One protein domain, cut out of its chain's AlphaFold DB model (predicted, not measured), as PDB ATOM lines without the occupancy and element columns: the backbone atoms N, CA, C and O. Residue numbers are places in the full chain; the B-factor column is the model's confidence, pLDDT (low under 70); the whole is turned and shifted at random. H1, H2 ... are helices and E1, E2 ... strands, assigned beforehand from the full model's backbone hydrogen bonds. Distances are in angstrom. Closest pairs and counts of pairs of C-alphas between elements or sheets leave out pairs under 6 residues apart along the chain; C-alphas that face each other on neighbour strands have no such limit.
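AT A GLANCE: This is residues 176 to 288 of the 295 residues of the protein "Adhesin" of Methanobrevibacter sp (UniProt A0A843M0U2). Two small sheets of three strands, E1 E2 E8 and E3 E6 E7, are partly face to face in a loosely formed sandwich, their best planes 42 degrees apart and their closest approach between E1 and E3. H2 packs on E1, while the short helix H1 and the small hairpin E4 E5 lie far from the middle. The printed part has 113 residues, with two named helices and eight named strands in the order E1 H1 E2 E3 E4 E5 E6 E7 E8 H2; under half of the residues are in named elements. The class is mixed, helices and strands, and each sheet is antiparallel. The whole is compact, with a radius of gyration of the C-alphas of 12.5 A, and rounded, with spans of 32 by 29 by 26 A.

IN THESE COORDINATES: The first sheet has the order E1, E2, E8: E1 is residues 176 to 180, 13.1 A long, from C-alpha 176 at (-12.259, 3.299, 31.110); E2 is residues 196 to 201, 17.0 A; E8 is residues 270 to 276, 15.3 A. The second has the order E3, E6, E7: residues 212 to 215, 243 to 246 and 252 to 254. E4, residues 226 to 228, and E5, residues 235 to 237, make a third sheet. H1 is residues 187 to 191. H2 is residues 279 to 286, 10.4 A long, ending with C-alpha 286 at (-18.684, -5.932, 25.803).

HOW THE PARTS SIT: E2 is the inner strand of its sheet, with N 178 and O 198 of E1 and E2 2.9 A apart, and N 275 and O 197 of E8 and E2 3.0 A apart. The sheet E3 E6 E7 makes a sandwich with it, two sheets face to face, the strands of the one at 20 degrees to those of the other. The closest C-alphas of E1 and E3 are those of Ala 178 and Trp 214, 5.9 A apart. In the second sheet N 245 and O 213 of E6 and E3 are 2.8 A apart. E6 and E7 form a hairpin, with N 253 and O 244 2.8 A apart. H2 is on the first sheet, over E1, at a height over the sheet of 8.3 A; on the local plane it runs only just slantwise to the strands, at 30.1 degrees to E1. The closest C-alphas of H2 and E1 are those of Ala 282 and Ile 179, 5.3 A apart. H2 only grazes the second sheet, with its residues 282 to 286. The hairpin E4 and E5 has N 236 and O 227 2.9 A apart; E4 is apart from E1 and E6, for instance. H1 is not on either of these two larger sheets. In H1 and H2 every O i to N i+4 pair is within hydrogen-bond range.

THE WHOLE: The two C-alphas farthest apart, those of Arg 208 and Thr 223, are 32.5 A apart. The printed part has no cut. The link E7 to E8, residues 255 to 269, is long. The mean pLDDT of the printed part is 92.0, and residue 263 alone is under 70.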
ATOM      1  N   ILE A 176     -12.125   4.673  31.571       97.38
ATOM      2  CA  ILE A 176     -12.259   3.299  31.110       97.38
ATOM      3  C   ILE A 176     -12.874   2.442  32.215       97.38
ATOM      4  O   ILE A 176     -12.305   2.301  33.297       97.38
ATOM      5  N   MET A 177     -14.055   1.893  31.944       97.06
ATOM      6  CA  MET A 177     -14.663   0.843  32.745       97.06
ATOM      7  C   MET A 177     -14.110  -0.505  32.309       97.06
ATOM      8  O   MET A 177     -13.993  -0.789  31.119       97.06
ATOM      9  N   ALA A 178     -13.810  -1.346  33.285       96.25
ATOM     10  CA  ALA A 178     -13.379  -2.704  33.045       96.25
ATOM     11  C   ALA A 178     -14.114  -3.656  33.982       96.25
ATOM     12  O   ALA A 178     -14.294  -3.366  35.167       96.25
ATOM     13  N   ILE A 179     -14.540  -4.787  33.426       96.38
ATOM     14  CA  ILE A 179     -15.186  -5.866  34.168       96.38
ATOM     15  C   ILE A 179     -14.424  -7.150  33.897       96.38
ATOM     16  O   ILE A 179     -14.100  -7.462  32.749       96.38
ATOM     17  N   GLY A 180     -14.138  -7.892  34.957       95.44
ATOM     18  CA  GLY A 180     -13.443  -9.159  34.849       95.44
ATOM     19  C   GLY A 180     -13.007  -9.696  36.203       95.44
ATOM     20  O   GLY A 180     -13.592  -9.345  37.226       95.44
ATOM     21  N   ARG A 181     -12.020 -10.585  36.209       94.69
ATOM     22  CA  ARG A 181     -11.550 -11.333  37.379       94.69
ATOM     23  C   ARG A 181     -10.114 -10.935  37.736       94.69
ATOM     24  O   ARG A 181      -9.423 -10.356  36.902       94.69
ATOM     25  N   PRO A 182      -9.643 -11.250  38.955       95.00
ATOM     26  CA  PRO A 182      -8.243 -11.064  39.327       95.00
ATOM     27  C   PRO A 182      -7.248 -11.664  38.333       95.00
ATOM     28  O   PRO A 182      -7.315 -12.858  38.041       95.00
ATOM     29  N   SER A 183      -6.293 -10.845  37.889       92.38
ATOM     30  CA  SER A 183      -5.198 -11.248  36.993       92.38
ATOM     31  C   SER A 183      -3.816 -10.784  37.460       92.38
ATOM     32  O   SER A 183      -2.813 -11.367  37.051       92.38
ATOM     33  N   ALA A 184      -3.731  -9.823  38.388       92.69
ATOM     34  CA  ALA A 184      -2.455  -9.351  38.917       92.69
ATOM     35  C   ALA A 184      -2.100  -9.935  40.293       92.69
ATOM     36  O   ALA A 184      -2.940 -10.393  41.078       92.69
ATOM     37  N   ALA A 185      -0.810  -9.850  40.631       91.44
ATOM     38  CA  ALA A 185      -0.264 -10.342  41.890       91.44
ATOM     39  C   ALA A 185      -1.020  -9.797  43.120       91.44
ATOM     40  O   ALA A 185      -1.236  -8.588  43.283       91.44
ATOM     41  N   GLY A 186      -1.417 -10.716  44.003       92.06
ATOM     42  CA  GLY A 186      -2.143 -10.430  45.243       92.06
ATOM     43  C   GLY A 186      -3.630 -10.099  45.073       92.06
ATOM     44  O   GLY A 186      -4.319  -9.938  46.074       92.06
ATOM     45  N   GLU A 187      -4.152  -9.997  43.848       94.56
ATOM     46  CA  GLU A 187      -5.590  -9.776  43.650       94.56
ATOM     47  C   GLU A 187      -6.393 -11.043  43.942       94.56
ATOM     48  O   GLU A 187      -7.421 -10.966  44.607       94.56
ATOM     49  N   LEU A 188      -5.905 -12.215  43.524       95.19
ATOM     50  CA  LEU A 188      -6.605 -13.482  43.745       95.19
ATOM     51  C   LEU A 188      -6.836 -13.769  45.235       95.19
ATOM     52  O   LEU A 188      -7.927 -14.177  45.616       95.19
ATOM     53  N   SER A 189      -5.838 -13.528  46.089       96.38
ATOM     54  CA  SER A 189      -5.974 -13.727  47.538       96.38
ATOM     55  C   SER A 189      -6.880 -12.690  48.200       96.38
ATOM     56  O   SER A 189      -7.495 -12.984  49.221       96.38
ATOM     57  N   LYS A 190      -6.963 -11.481  47.635       95.12
ATOM     58  CA  LYS A 190      -7.760 -10.374  48.175       95.12
ATOM     59  C   LYS A 190      -9.231 -10.445  47.765       95.12
ATOM     60  O   LYS A 190     -10.096 -10.108  48.565       95.12
ATOM     61  N   TYR A 191      -9.500 -10.842  46.527       94.62
ATOM     62  CA  TYR A 191     -10.821 -10.754  45.910       94.62
ATOM     63  C   TYR A 191     -11.424 -12.129  45.579       94.62
ATOM     64  O   TYR A 191     -12.627 -12.251  45.394       94.62
ATOM     65  N   GLY A 192     -10.622 -13.195  45.525       96.12
ATOM     66  CA  GLY A 192     -11.084 -14.490  45.026       96.12
ATOM     67  C   GLY A 192     -11.389 -14.462  43.522       96.12
ATOM     68  O   GLY A 192     -11.511 -13.410  42.900       96.12
ATOM     69  N   TYR A 193     -11.495 -15.636  42.900       93.50
ATOM     70  CA  TYR A 193     -11.667 -15.745  41.445       93.50
ATOM     71  C   TYR A 193     -13.130 -15.515  41.011       93.50
ATOM     72  O   TYR A 193     -13.804 -16.422  40.524       93.50
ATOM     73  N   THR A 194     -13.640 -14.299  41.221       95.38
ATOM     74  CA  THR A 194     -14.985 -13.848  40.817       95.38
ATOM     75  C   THR A 194     -14.926 -12.524  40.047       95.38
ATOM     76  O   THR A 194     -13.852 -11.945  39.885       95.38
ATOM     77  N   PHE A 195     -16.064 -12.073  39.515       96.31
ATOM     78  CA  PHE A 195     -16.153 -10.849  38.725       96.31
ATOM     79  C   PHE A 195     -16.233  -9.598  39.590       96.31
ATOM     80  O   PHE A 195     -17.003  -9.521  40.548       96.31
ATOM     81  N   TYR A 196     -15.504  -8.580  39.158       96.50
ATOM     82  CA  TYR A 196     -15.587  -7.230  39.680       96.50
ATOM     83  C   TYR A 196     -15.591  -6.219  38.546       96.50
ATOM     84  O   TYR A 196     -15.144  -6.494  37.430       96.50
ATOM     85  N   LYS A 197     -16.079  -5.031  38.878       95.50
ATOM     86  CA  LYS A 197     -16.136  -3.863  38.013       95.50
ATOM     87  C   LYS A 197     -15.345  -2.732  38.655       95.50
ATOM     88  O   LYS A 197     -15.501  -2.461  39.847       95.50
ATOM     89  N   SER A 198     -14.530  -2.065  37.848       96.00
ATOM     90  CA  SER A 198     -13.747  -0.895  38.246       96.00
ATOM     91  C   SER A 198     -13.769   0.149  37.131       96.00
ATOM     92  O   SER A 198     -13.974  -0.182  35.962       96.00
ATOM     93  N   VAL A 199     -13.531   1.412  37.487       96.75
ATOM     94  CA  VAL A 199     -13.356   2.500  36.517       96.75
ATOM     95  C   VAL A 199     -12.053   3.231  36.803       96.75
ATOM     96  O   VAL A 199     -11.760   3.556  37.955       96.75
ATOM     97  N   PHE A 200     -11.281   3.486  35.751       97.12
ATOM     98  CA  PHE A 200      -9.973   4.133  35.806       97.12
ATOM     99  C   PHE A 200      -9.941   5.392  34.942       97.12
ATOM    100  O   PHE A 200     -10.710   5.522  33.985       97.12
ATOM    101  N   GLU A 201      -9.009   6.297  35.238       97.12
ATOM    102  CA  GLU A 201      -8.615   7.328  34.282       97.12
ATOM    103  C   GLU A 201      -8.069   6.659  33.019       97.12
ATOM    104  O   GLU A 201      -7.256   5.728  33.082       97.12
ATOM    105  N   ARG A 202      -8.478   7.149  31.848       97.38
ATOM    106  CA  ARG A 202      -8.045   6.599  30.564       97.38
ATOM    107  C   ARG A 202      -6.706   7.193  30.133       97.38
ATOM    108  O   ARG A 202      -6.587   7.770  29.060       97.38
ATOM    109  N   ILE A 203      -5.689   7.062  30.985       97.69
ATOM    110  CA  ILE A 203      -4.321   7.517  30.715       97.69
ATOM    111  C   ILE A 203      -3.341   6.419  31.114       97.69
ATOM    112  O   ILE A 203      -3.215   6.056  32.281       97.69
ATOM    113  N   CYS A 204      -2.587   5.913  30.141       97.12
ATOM    114  CA  CYS A 204      -1.574   4.900  30.379       97.12
ATOM    115  C   CYS A 204      -0.428   5.481  31.231       97.12
ATOM    116  O   CYS A 204       0.259   6.408  30.782       97.12
ATOM    117  N   PRO A 205      -0.128   4.919  32.414       96.94
ATOM    118  CA  PRO A 205       0.951   5.406  33.272       96.94
ATOM    119  C   PRO A 205       2.342   5.163  32.664       96.94
ATOM    120  O   PRO A 205       3.306   5.836  33.029       96.94
ATOM    121  N   CYS A 206       2.469   4.238  31.706       95.19
ATOM    122  CA  CYS A 206       3.740   3.919  31.056       95.19
ATOM    123  C   CYS A 206       4.148   4.935  29.987       95.19
ATOM    124  O   CYS A 206       5.313   5.327  29.957       95.19
ATOM    125  N   CYS A 207       3.211   5.367  29.135       95.75
ATOM    126  CA  CYS A 207       3.509   6.182  27.948       95.75
ATOM    127  C   CYS A 207       2.630   7.435  27.784       95.75
ATOM    128  O   CYS A 207       2.713   8.102  26.747       95.75
ATOM    129  N   ARG A 208       1.772   7.726  28.773       96.88
ATOM    130  CA  ARG A 208       0.824   8.858  28.824       96.88
ATOM    131  C   ARG A 208      -0.224   8.894  27.706       96.88
ATOM    132  O   ARG A 208      -0.962   9.862  27.600       96.88
ATOM    133  N   SER A 209      -0.298   7.844  26.891       96.88
ATOM    134  CA  SER A 209      -1.328   7.665  25.869       96.88
ATOM    135  C   SER A 209      -2.688   7.448  26.503       96.88
ATOM    136  O   SER A 209      -2.790   6.711  27.481       96.88
ATOM    137  N   ASP A 210      -3.729   7.978  25.886       97.00
ATOM    138  CA  ASP A 210      -5.110   7.662  26.226       97.00
ATOM    139  C   ASP A 210      -5.635   6.423  25.486       97.00
ATOM    140  O   ASP A 210      -6.738   5.977  25.753       97.00
ATOM    141  N   ARG A 211      -4.854   5.823  24.576       96.88
ATOM    142  CA  ARG A 211      -5.205   4.608  23.807       96.88
ATOM    143  C   ARG A 211      -5.243   3.327  24.660       96.88
ATOM    144  O   ARG A 211      -4.545   2.362  24.356       96.88
ATOM    145  N   LEU A 212      -6.027   3.353  25.732       97.75
ATOM    146  CA  LEU A 212      -6.376   2.224  26.580       97.75
ATOM    147  C   LEU A 212      -7.719   1.644  26.141       97.75
ATOM    148  O   LEU A 212      -8.674   2.395  25.910       97.75
ATOM    149  N   TYR A 213      -7.776   0.320  26.059       97.44
ATOM    150  CA  TYR A 213      -8.954  -0.438  25.655       97.44
ATOM    151  C   TYR A 213      -9.129  -1.631  26.579       97.44
ATOM    152  O   TYR A 213      -8.169  -2.355  26.843       97.44
ATOM    153  N   TRP A 214     -10.349  -1.839  27.055       97.06
ATOM    154  CA  TRP A 214     -10.709  -3.020  27.817       97.06
ATOM    155  C   TRP A 214     -11.200  -4.112  26.869       97.06
ATOM    156  O   TRP A 214     -11.824  -3.832  25.842       97.06
ATOM    157  N   GLY A 215     -10.927  -5.360  27.226       94.00
ATOM    158  CA  GLY A 215     -11.481  -6.523  26.556       94.00
ATOM    159  C   GLY A 215     -11.753  -7.653  27.532       94.00
ATOM    160  O   GLY A 215     -11.110  -7.752  28.575       94.00
ATOM    161  N   ILE A 216     -12.680  -8.534  27.152       92.25
ATOM    162  CA  ILE A 216     -12.877  -9.858  27.748       92.25
ATOM    163  C   ILE A 216     -13.405 -10.839  26.686       92.25
ATOM    164  O   ILE A 216     -14.137 -10.465  25.760       92.25
ATOM    165  N   PHE A 217     -13.023 -12.108  26.795       87.62
ATOM    166  CA  PHE A 217     -13.404 -13.192  25.884       87.62
ATOM    167  C   PHE A 217     -13.077 -12.896  24.408       87.62
ATOM    168  O   PHE A 217     -13.858 -13.242  23.518       87.62
ATOM    169  N   TRP A 218     -11.972 -12.198  24.129       85.50
ATOM    170  CA  TRP A 218     -11.551 -11.894  22.751       85.50
ATOM    171  C   TRP A 218     -10.879 -13.089  22.069       85.50
ATOM    172  O   TRP A 218     -10.892 -13.175  20.847       85.50
ATOM    173  N   ALA A 219     -10.357 -14.047  22.841       84.31
ATOM    174  CA  ALA A 219      -9.811 -15.302  22.322       84.31
ATOM    175  C   ALA A 219     -10.890 -16.352  21.976       84.31
ATOM    176  O   ALA A 219     -10.571 -17.496  21.669       84.31
ATOM    177  N   GLY A 220     -12.173 -15.978  22.029       76.69
ATOM    178  CA  GLY A 220     -13.303 -16.801  21.590       76.69
ATOM    179  C   GLY A 220     -14.002 -17.607  22.689       76.69
ATOM    180  O   GLY A 220     -15.203 -17.834  22.579       76.69
ATOM    181  N   SER A 221     -13.317 -17.995  23.769       78.00
ATOM    182  CA  SER A 221     -13.939 -18.701  24.903       78.00
ATOM    183  C   SER A 221     -13.302 -18.345  26.253       78.00
ATOM    184  O   SER A 221     -12.279 -17.663  26.313       78.00
ATOM    185  N   GLU A 222     -13.906 -18.825  27.347       79.75
ATOM    186  CA  GLU A 222     -13.375 -18.676  28.716       79.75
ATOM    187  C   GLU A 222     -12.182 -19.586  29.023       79.75
ATOM    188  O   GLU A 222     -11.552 -19.440  30.062       79.75
ATOM    189  N   THR A 223     -11.892 -20.552  28.156       81.06
ATOM    190  CA  THR A 223     -10.772 -21.487  28.330       81.06
ATOM    191  C   THR A 223      -9.598 -21.154  27.418       81.06
ATOM    192  O   THR A 223      -8.523 -21.739  27.540       81.06
ATOM    193  N   ALA A 224      -9.792 -20.221  26.485       83.62
ATOM    194  CA  ALA A 224      -8.754 -19.769  25.584       83.62
ATOM    195  C   ALA A 224      -7.835 -18.777  26.305       83.62
ATOM    196  O   ALA A 224      -8.238 -17.671  26.653       83.62
ATOM    197  N   ASN A 225      -6.575 -19.169  26.489       78.25
ATOM    198  CA  ASN A 225      -5.590 -18.346  27.192       78.25
ATOM    199  C   ASN A 225      -4.941 -17.275  26.306       78.25
ATOM    200  O   ASN A 225      -4.325 -16.367  26.845       78.25
ATOM    201  N   TRP A 226      -5.061 -17.382  24.977       85.81
ATOM    202  CA  TRP A 226      -4.392 -16.508  24.010       85.81
ATOM    203  C   TRP A 226      -5.285 -16.210  22.810       85.81
ATOM    204  O   TRP A 226      -5.894 -17.124  22.257       85.81
ATOM    205  N   GLY A 227      -5.294 -14.961  22.351       87.19
ATOM    206  CA  GLY A 227      -6.026 -14.548  21.154       87.19
ATOM    207  C   GLY A 227      -5.585 -13.179  20.653       87.19
ATOM    208  O   GLY A 227      -4.861 -12.468  21.342       87.19
ATOM    209  N   VAL A 228      -6.012 -12.808  19.447       89.62
ATOM    210  CA  VAL A 228      -5.735 -11.473  18.902       89.62
ATOM    211  C   VAL A 228      -6.768 -10.497  19.452       89.62
ATOM    212  O   VAL A 228      -7.962 -10.675  19.209       89.62
ATOM    213  N   PHE A 229      -6.336  -9.491  20.208       90.00
ATOM    214  CA  PHE A 229      -7.252  -8.504  20.765       90.00
ATOM    215  C   PHE A 229      -7.651  -7.484  19.684       90.00
ATOM    216  O   PHE A 229      -6.778  -6.793  19.154       90.00
ATOM    217  N   PRO A 230      -8.946  -7.343  19.332       88.44
ATOM    218  CA  PRO A 230      -9.347  -6.570  18.154       88.44
ATOM    219  C   PRO A 230      -8.931  -5.094  18.162       88.44
ATOM    220  O   PRO A 230      -8.670  -4.539  17.100       88.44
ATOM    221  N   ALA A 231      -8.862  -4.452  19.334       88.38
ATOM    222  CA  ALA A 231      -8.528  -3.029  19.414       88.38
ATOM    223  C   ALA A 231      -7.028  -2.738  19.227       88.38
ATOM    224  O   ALA A 231      -6.674  -1.650  18.772       88.38
ATOM    225  N   THR A 232      -6.145  -3.678  19.588       86.56
ATOM    226  CA  THR A 232      -4.684  -3.525  19.444       86.56
ATOM    227  C   THR A 232      -4.141  -4.254  18.215       86.56
ATOM    228  O   THR A 232      -3.130  -3.834  17.660       86.56
ATOM    229  N   GLY A 233      -4.805  -5.328  17.775       88.31
ATOM    230  CA  GLY A 233      -4.319  -6.239  16.736       88.31
ATOM    231  C   GLY A 233      -3.203  -7.178  17.212       88.31
ATOM    232  O   GLY A 233      -2.645  -7.918  16.403       88.31
ATOM    233  N   LEU A 234      -2.875  -7.160  18.505       88.31
ATOM    234  CA  LEU A 234      -1.780  -7.925  19.098       88.31
ATOM    235  C   LEU A 234      -2.281  -9.246  19.682       88.31
ATOM    236  O   LEU A 234      -3.461  -9.394  20.008       88.31
ATOM    237  N   LYS A 235      -1.384 -10.233  19.780       89.56
ATOM    238  CA  LYS A 235      -1.675 -11.526  20.405       89.56
ATOM    239  C   LYS A 235      -1.469 -11.408  21.914       89.56
ATOM    240  O   LYS A 235      -0.337 -11.430  22.378       89.56
ATOM    241  N   GLU A 236      -2.573 -11.367  22.645       85.69
ATOM    242  CA  GLU A 236      -2.622 -11.109  24.085       85.69
ATOM    243  C   GLU A 236      -3.046 -12.356  24.866       85.69
ATOM    244  O   GLU A 236      -3.796 -13.198  24.349       85.69
ATOM    245  N   SER A 237      -2.608 -12.447  26.126       85.12
ATOM    246  CA  SER A 237      -3.056 -13.478  27.071       85.12
ATOM    247  C   SER A 237      -4.153 -12.984  28.020       85.12
ATOM    248  O   SER A 237      -4.400 -11.785  28.108       85.12
ATOM    249  N   GLY A 238      -4.821 -13.899  28.733       80.62
ATOM    250  CA  GLY A 238      -5.741 -13.528  29.821       80.62
ATOM    251  C   GLY A 238      -7.153 -13.128  29.366       80.62
ATOM    252  O   GLY A 238      -7.819 -12.272  29.955       80.62
ATOM    253  N   SER A 239      -7.624 -13.750  28.283       82.25
ATOM    254  CA  SER A 239      -8.945 -13.495  27.695       82.25
ATOM    255  C   SER A 239     -10.104 -13.696  28.680       82.25
ATOM    256  O   SER A 239     -11.097 -12.977  28.594       82.25
ATOM    257  N   ALA A 240     -10.009 -14.646  29.615       84.38
ATOM    258  CA  ALA A 240     -11.103 -14.986  30.530       84.38
ATOM    259  C   ALA A 240     -11.193 -14.064  31.754       84.38
ATOM    260  O   ALA A 240     -12.282 -13.847  32.288       84.38
ATOM    261  N   GLU A 241     -10.059 -13.532  32.201       89.50
ATOM    262  CA  GLU A 241      -9.965 -12.583  33.304       89.50
ATOM    263  C   GLU A 241     -10.391 -11.186  32.868       89.50
ATOM    264  O   GLU A 241     -10.894 -10.428  33.685       89.50
ATOM    265  N   GLY A 242     -10.240 -10.858  31.584       90.94
ATOM    266  CA  GLY A 242     -10.416  -9.499  31.093       90.94
ATOM    267  C   GLY A 242      -9.226  -8.616  31.463       90.94
ATOM    268  O   GLY A 242      -8.622  -8.771  32.523       90.94
ATOM    269  N   HIS A 243      -8.854  -7.709  30.568       93.88
ATOM    270  CA  HIS A 243      -7.641  -6.896  30.687       93.88
ATOM    271  C   HIS A 243      -7.866  -5.504  30.100       93.88
ATOM    272  O   HIS A 243      -8.761  -5.302  29.274       93.88
ATOM    273  N   ILE A 244      -7.045  -4.545  30.524       96.12
ATOM    274  CA  ILE A 244      -6.926  -3.234  29.885       96.12
ATOM    275  C   ILE A 244      -5.574  -3.178  29.177       96.12
ATOM    276  O   ILE A 244      -4.543  -3.360  29.817       96.12
ATOM    277  N   PHE A 245      -5.572  -2.866  27.885       95.31
ATOM    278  CA  PHE A 245      -4.368  -2.820  27.055       95.31
ATOM    279  C   PHE A 245      -4.092  -1.415  26.542       95.31
ATOM    280  O   PHE A 245      -5.001  -0.718  26.084       95.31
ATOM    281  N   CYS A 246      -2.824  -1.012  26.553       95.44
ATOM    282  CA  CYS A 246      -2.363   0.214  25.918       95.44
ATOM    283  C   CYS A 246      -1.866  -0.046  24.496       95.44
ATOM    284  O   CYS A 246      -0.733  -0.474  24.295       95.44
ATOM    285  N   ALA A 247      -2.641   0.365  23.493       94.81
ATOM    286  CA  ALA A 247      -2.293   0.174  22.081       94.81
ATOM    287  C   ALA A 247      -1.041   0.948  21.612       94.81
ATOM    288  O   ALA A 247      -0.626   0.801  20.467       94.81
ATOM    289  N   LYS A 248      -0.467   1.831  22.446       94.69
ATOM    290  CA  LYS A 248       0.754   2.586  22.111       94.69
ATOM    291  C   LYS A 248       2.033   1.894  22.583       94.69
ATOM    292  O   LYS A 248       3.045   2.003  21.904       94.69
ATOM    293  N   CYS A 249       2.020   1.288  23.768       93.50
ATOM    294  CA  CYS A 249       3.234   0.752  24.394       93.50
ATOM    295  C   CYS A 249       3.095  -0.687  24.875       93.50
ATOM    296  O   CYS A 249       3.961  -1.132  25.620       93.50
ATOM    297  N   ASP A 250       1.997  -1.354  24.514       91.44
ATOM    298  CA  ASP A 250       1.740  -2.759  24.831       91.44
ATOM    299  C   ASP A 250       1.705  -3.070  26.335       91.44
ATOM    300  O   ASP A 250       1.912  -4.189  26.777       91.44
ATOM    301  N   ALA A 251       1.474  -2.042  27.159       93.25
ATOM    302  CA  ALA A 251       1.315  -2.239  28.591       93.25
ATOM    303  C   ALA A 251      -0.087  -2.778  28.871       93.25
ATOM    304  O   ALA A 251      -1.076  -2.164  28.453       93.25
ATOM    305  N   ASP A 252      -0.150  -3.863  29.625       92.69
ATOM    306  CA  ASP A 252      -1.368  -4.514  30.060       92.69
ATOM    307  C   ASP A 252      -1.583  -4.344  31.571       92.69
ATOM    308  O   ASP A 252      -0.651  -4.283  32.384       92.69
ATOM    309  N   PHE A 253      -2.849  -4.196  31.941       95.56
ATOM    310  CA  PHE A 253      -3.259  -3.901  33.304       95.56
ATOM    311  C   PHE A 253      -4.425  -4.791  33.719       95.56
ATOM    312  O   PHE A 253      -5.348  -5.043  32.934       95.56
ATOM    313  N   SER A 254      -4.418  -5.197  34.987       95.12
ATOM    314  CA  SER A 254      -5.568  -5.838  35.611       95.12
ATOM    315  C   SER A 254      -6.776  -4.904  35.635       95.12
ATOM    316  O   SER A 254      -6.677  -3.708  35.918       95.12
ATOM    317  N   VAL A 255      -7.948  -5.489  35.409       95.12
ATOM    318  CA  VAL A 255      -9.257  -4.829  35.482       95.12
ATOM    319  C   VAL A 255      -9.702  -4.524  36.915       95.12
ATOM    320  O   VAL A 255     -10.648  -3.766  37.122       95.12
ATOM    321  N   ILE A 256      -9.032  -5.102  37.915       94.81
ATOM    322  CA  ILE A 256      -9.424  -4.999  39.322       94.81
ATOM    323  C   ILE A 256      -8.743  -3.801  39.981       94.81
ATOM    324  O   ILE A 256      -9.384  -2.777  40.223       94.81
ATOM    325  N   ASP A 257      -7.439  -3.889  40.259       94.12
ATOM    326  CA  ASP A 257      -6.682  -2.804  40.890       94.12
ATOM    327  C   ASP A 257      -5.906  -1.939  39.892       94.12
ATOM    328  O   ASP A 257      -5.202  -1.025  40.317       94.12
ATOM    329  N   GLY A 258      -6.040  -2.171  38.581       95.06
ATOM    330  CA  GLY A 258      -5.303  -1.399  37.575       95.06
ATOM    331  C   GLY A 258      -3.805  -1.701  37.586       95.06
ATOM    332  O   GLY A 258      -3.004  -0.891  37.114       95.06
ATOM    333  N   LYS A 259      -3.415  -2.827  38.194       95.31
ATOM    334  CA  LYS A 259      -2.020  -3.224  38.365       95.31
ATOM    335  C   LYS A 259      -1.404  -3.591  37.028       95.31
ATOM    336  O   LYS A 259      -1.994  -4.354  36.274       95.31
ATOM    337  N   ASN A 260      -0.214  -3.073  36.768       94.50
ATOM    338  CA  ASN A 260       0.558  -3.409  35.577       94.50
ATOM    339  C   ASN A 260       1.144  -4.826  35.684       94.50
ATOM    340  O   ASN A 260       1.758  -5.154  36.704       94.50
ATOM    341  N   HIS A 261       0.996  -5.652  34.648       90.62
ATOM    342  CA  HIS A 261       1.515  -7.026  34.662       90.62
ATOM    343  C   HIS A 261       3.006  -7.145  34.337       90.62
ATOM    344  O   HIS A 261       3.643  -8.107  34.762       90.62
ATOM    345  N   GLY A 262       3.612  -6.136  33.712       83.94
ATOM    346  CA  GLY A 262       5.056  -6.056  33.466       83.94
ATOM    347  C   GLY A 262       5.920  -5.845  34.722       83.94
ATOM    348  O   GLY A 262       7.120  -5.611  34.600       83.94
ATOM    349  N   GLY A 263       5.340  -5.888  35.931       68.81
ATOM    350  CA  GLY A 263       6.084  -5.904  37.200       68.81
ATOM    351  C   GLY A 263       6.566  -4.542  37.725       68.81
ATOM    352  O   GLY A 263       7.379  -4.501  38.646       68.81
ATOM    353  N   GLY A 264       6.083  -3.423  37.170       71.44
ATOM    354  CA  GLY A 264       6.417  -2.062  37.623       71.44
ATOM    355  C   GLY A 264       5.380  -1.430  38.567       71.44
ATOM    356  O   GLY A 264       4.241  -1.873  38.650       71.44
ATOM    357  N   SER A 265       5.736  -0.319  39.228       79.94
ATOM    358  CA  SER A 265       4.821   0.471  40.087       79.94
ATOM    359  C   SER A 265       3.834   1.363  39.315       79.94
ATOM    360  O   SER A 265       3.035   2.088  39.909       79.94
ATOM    361  N   LYS A 266       3.892   1.338  37.980       92.88
ATOM    362  CA  LYS A 266       3.088   2.175  37.085       92.88
ATOM    363  C   LYS A 266       1.687   1.588  36.900       92.88
ATOM    364  O   LYS A 266       1.415   0.997  35.862       92.88
ATOM    365  N   ASN A 267       0.819   1.772  37.889       95.44
ATOM    366  CA  ASN A 267      -0.574   1.311  37.871       95.44
ATOM    367  C   ASN A 267      -1.528   2.382  37.326       95.44
ATOM    368  O   ASN A 267      -1.217   3.575  37.356       95.44
ATOM    369  N   LEU A 268      -2.690   1.956  36.829       96.81
ATOM    370  CA  LEU A 268      -3.773   2.864  36.452       96.81
ATOM    371  C   LEU A 268      -4.329   3.586  37.684       96.81
ATOM    372  O   LEU A 268      -4.387   3.031  38.784       96.81
ATOM    373  N   ILE A 269      -4.775   4.825  37.484       96.19
ATOM    374  CA  ILE A 269      -5.426   5.615  38.531       96.19
ATOM    375  C   ILE A 269      -6.895   5.210  38.575       96.19
ATOM    376  O   ILE A 269      -7.633   5.391  37.607       96.19
ATOM    377  N   LYS A 270      -7.309   4.623  39.695       94.75
ATOM    378  CA  LYS A 270      -8.681   4.177  39.927       94.75
ATOM    379  C   LYS A 270      -9.556   5.363  40.347       94.75
ATOM    380  O   LYS A 270      -9.175   6.106  41.245       94.75
ATOM    381  N   VAL A 271     -10.720   5.504  39.713       93.44
ATOM    382  CA  VAL A 271     -11.680   6.598  39.951       93.44
ATOM    383  C   VAL A 271     -12.872   6.118  40.777       93.44
ATOM    384  O   VAL A 271     -13.281   6.798  41.710       93.44
ATOM    385  N   ILE A 272     -13.388   4.918  40.493       84.75
ATOM    386  CA  ILE A 272     -14.419   4.260  41.314       84.75
ATOM    387  C   ILE A 272     -13.798   3.059  42.012       84.75
ATOM    388  O   ILE A 272     -13.041   2.305  41.395       84.75
ATOM    389  N   SER A 273     -14.142   2.854  43.283       84.62
ATOM    390  CA  SER A 273     -13.767   1.647  44.015       84.62
ATOM    391  C   SER A 273     -14.206   0.376  43.280       84.62
ATOM    392  O   SER A 273     -15.211   0.336  42.575       84.62
ATOM    393  N   THR A 274     -13.428  -0.690  43.447       91.62
ATOM    394  CA  THR A 274     -13.778  -2.003  42.901       91.62
ATOM    395  C   THR A 274     -15.045  -2.508  43.579       91.62
ATOM    396  O   THR A 274     -15.079  -2.639  44.805       91.62
ATOM    397  N   VAL A 275     -16.062  -2.817  42.782       94.44
ATOM    398  CA  VAL A 275     -17.346  -3.356  43.247       94.44
ATOM    399  C   VAL A 275     -17.579  -4.746  42.672       94.44
ATOM    400  O   VAL A 275     -17.116  -5.054  41.572       94.44
ATOM    401  N   SER A 276     -18.277  -5.597  43.428       96.38
ATOM    402  CA  SER A 276     -18.696  -6.922  42.953       96.38
ATOM    403  C   SER A 276     -19.500  -6.788  41.660       96.38
ATOM    404  O   SER A 276     -20.275  -5.842  41.510       96.38
ATOM    405  N   SER A 277     -19.310  -7.720  40.732       96.06
ATOM    406  CA  SER A 277     -19.970  -7.725  39.426       96.06
ATOM    407  C   SER A 277     -20.280  -9.161  38.987       96.06
ATOM    408  O   SER A 277     -20.193 -10.100  39.780       96.06
ATOM    409  N   SER A 278     -20.670  -9.350  37.729       96.25
ATOM    410  CA  SER A 278     -21.025 -10.650  37.169       96.25
ATOM    411  C   SER A 278     -20.516 -10.818  35.738       96.25
ATOM    412  O   SER A 278     -20.127  -9.866  35.058       96.25
ATOM    413  N   LYS A 279     -20.557 -12.065  35.258       94.00
ATOM    414  CA  LYS A 279     -20.295 -12.390  33.853       94.00
ATOM    415  C   LYS A 279     -21.278 -11.679  32.918       94.00
ATOM    416  O   LYS A 279     -20.868 -11.203  31.864       94.00
ATOM    417  N   ASP A 280     -22.545 -11.583  33.312       95.31
ATOM    418  CA  ASP A 280     -23.588 -10.939  32.508       95.31
ATOM    419  C   ASP A 280     -23.328  -9.437  32.364       95.31
ATOM    420  O   ASP A 280     -23.406  -8.906  31.258       95.31
ATOM    421  N   GLU A 281     -22.906  -8.757  33.437       95.62
ATOM    422  CA  GLU A 281     -22.484  -7.353  33.349       95.62
ATOM    423  C   GLU A 281     -21.267  -7.167  32.430       95.62
ATOM    424  O   GLU A 281     -21.207  -6.189  31.681       95.62
ATOM    425  N   ALA A 282     -20.322  -8.116  32.423       94.75
ATOM    426  CA  ALA A 282     -19.203  -8.094  31.484       94.75
ATOM    427  C   ALA A 282     -19.684  -8.188  30.022       94.75
ATOM    428  O   ALA A 282     -19.164  -7.479  29.160       94.75
ATOM    429  N   TYR A 283     -20.707  -9.001  29.730       94.25
ATOM    430  CA  TYR A 283     -21.321  -9.049  28.398       94.25
ATOM    431  C   TYR A 283     -22.068  -7.761  28.041       94.25
ATOM    432  O   TYR A 283     -21.940  -7.293  26.911       94.25
ATOM    433  N   ILE A 284     -22.784  -7.153  28.991       96.06
ATOM    434  CA  ILE A 284     -23.443  -5.853  28.790       96.06
ATOM    435  C   ILE A 284     -22.412  -4.793  28.373       96.06
ATOM    436  O   ILE A 284     -22.629  -4.071  27.399       96.06
ATOM    437  N   LEU A 285     -21.257  -4.730  29.047       96.06
ATOM    438  CA  LEU A 285     -20.177  -3.809  28.675       96.06
ATOM    439  C   LEU A 285     -19.555  -4.159  27.316       96.06
ATOM    440  O   LEU A 285     -19.411  -3.282  26.467       96.06
ATOM    441  N   LYS A 286     -19.246  -5.440  27.076       94.00
ATOM    442  CA  LYS A 286     -18.684  -5.932  25.803       94.00
ATOM    443  C   LYS A 286     -19.578  -5.614  24.601       94.00
ATOM    444  O   LYS A 286     -19.067  -5.382  23.509       94.00
ATOM    445  N   ASN A 287     -20.890  -5.573  24.805       94.94
ATOM    446  CA  ASN A 287     -21.870  -5.256  23.769       94.94
ATOM    447  C   ASN A 287     -22.165  -3.748  23.649       94.94
ATOM    448  O   ASN A 287     -22.998  -3.364  22.833       94.94
ATOM    449  N   GLY A 288     -21.501  -2.889  24.435       93.75
ATOM    450  CA  GLY A 288     -21.707  -1.435  24.407       93.75
ATOM    451  C   GLY A 288     -23.054  -0.999  24.989       93.75
ATOM    452  O   GLY A 288     -23.583   0.042  24.615       93.75
TER     453      GLY A 288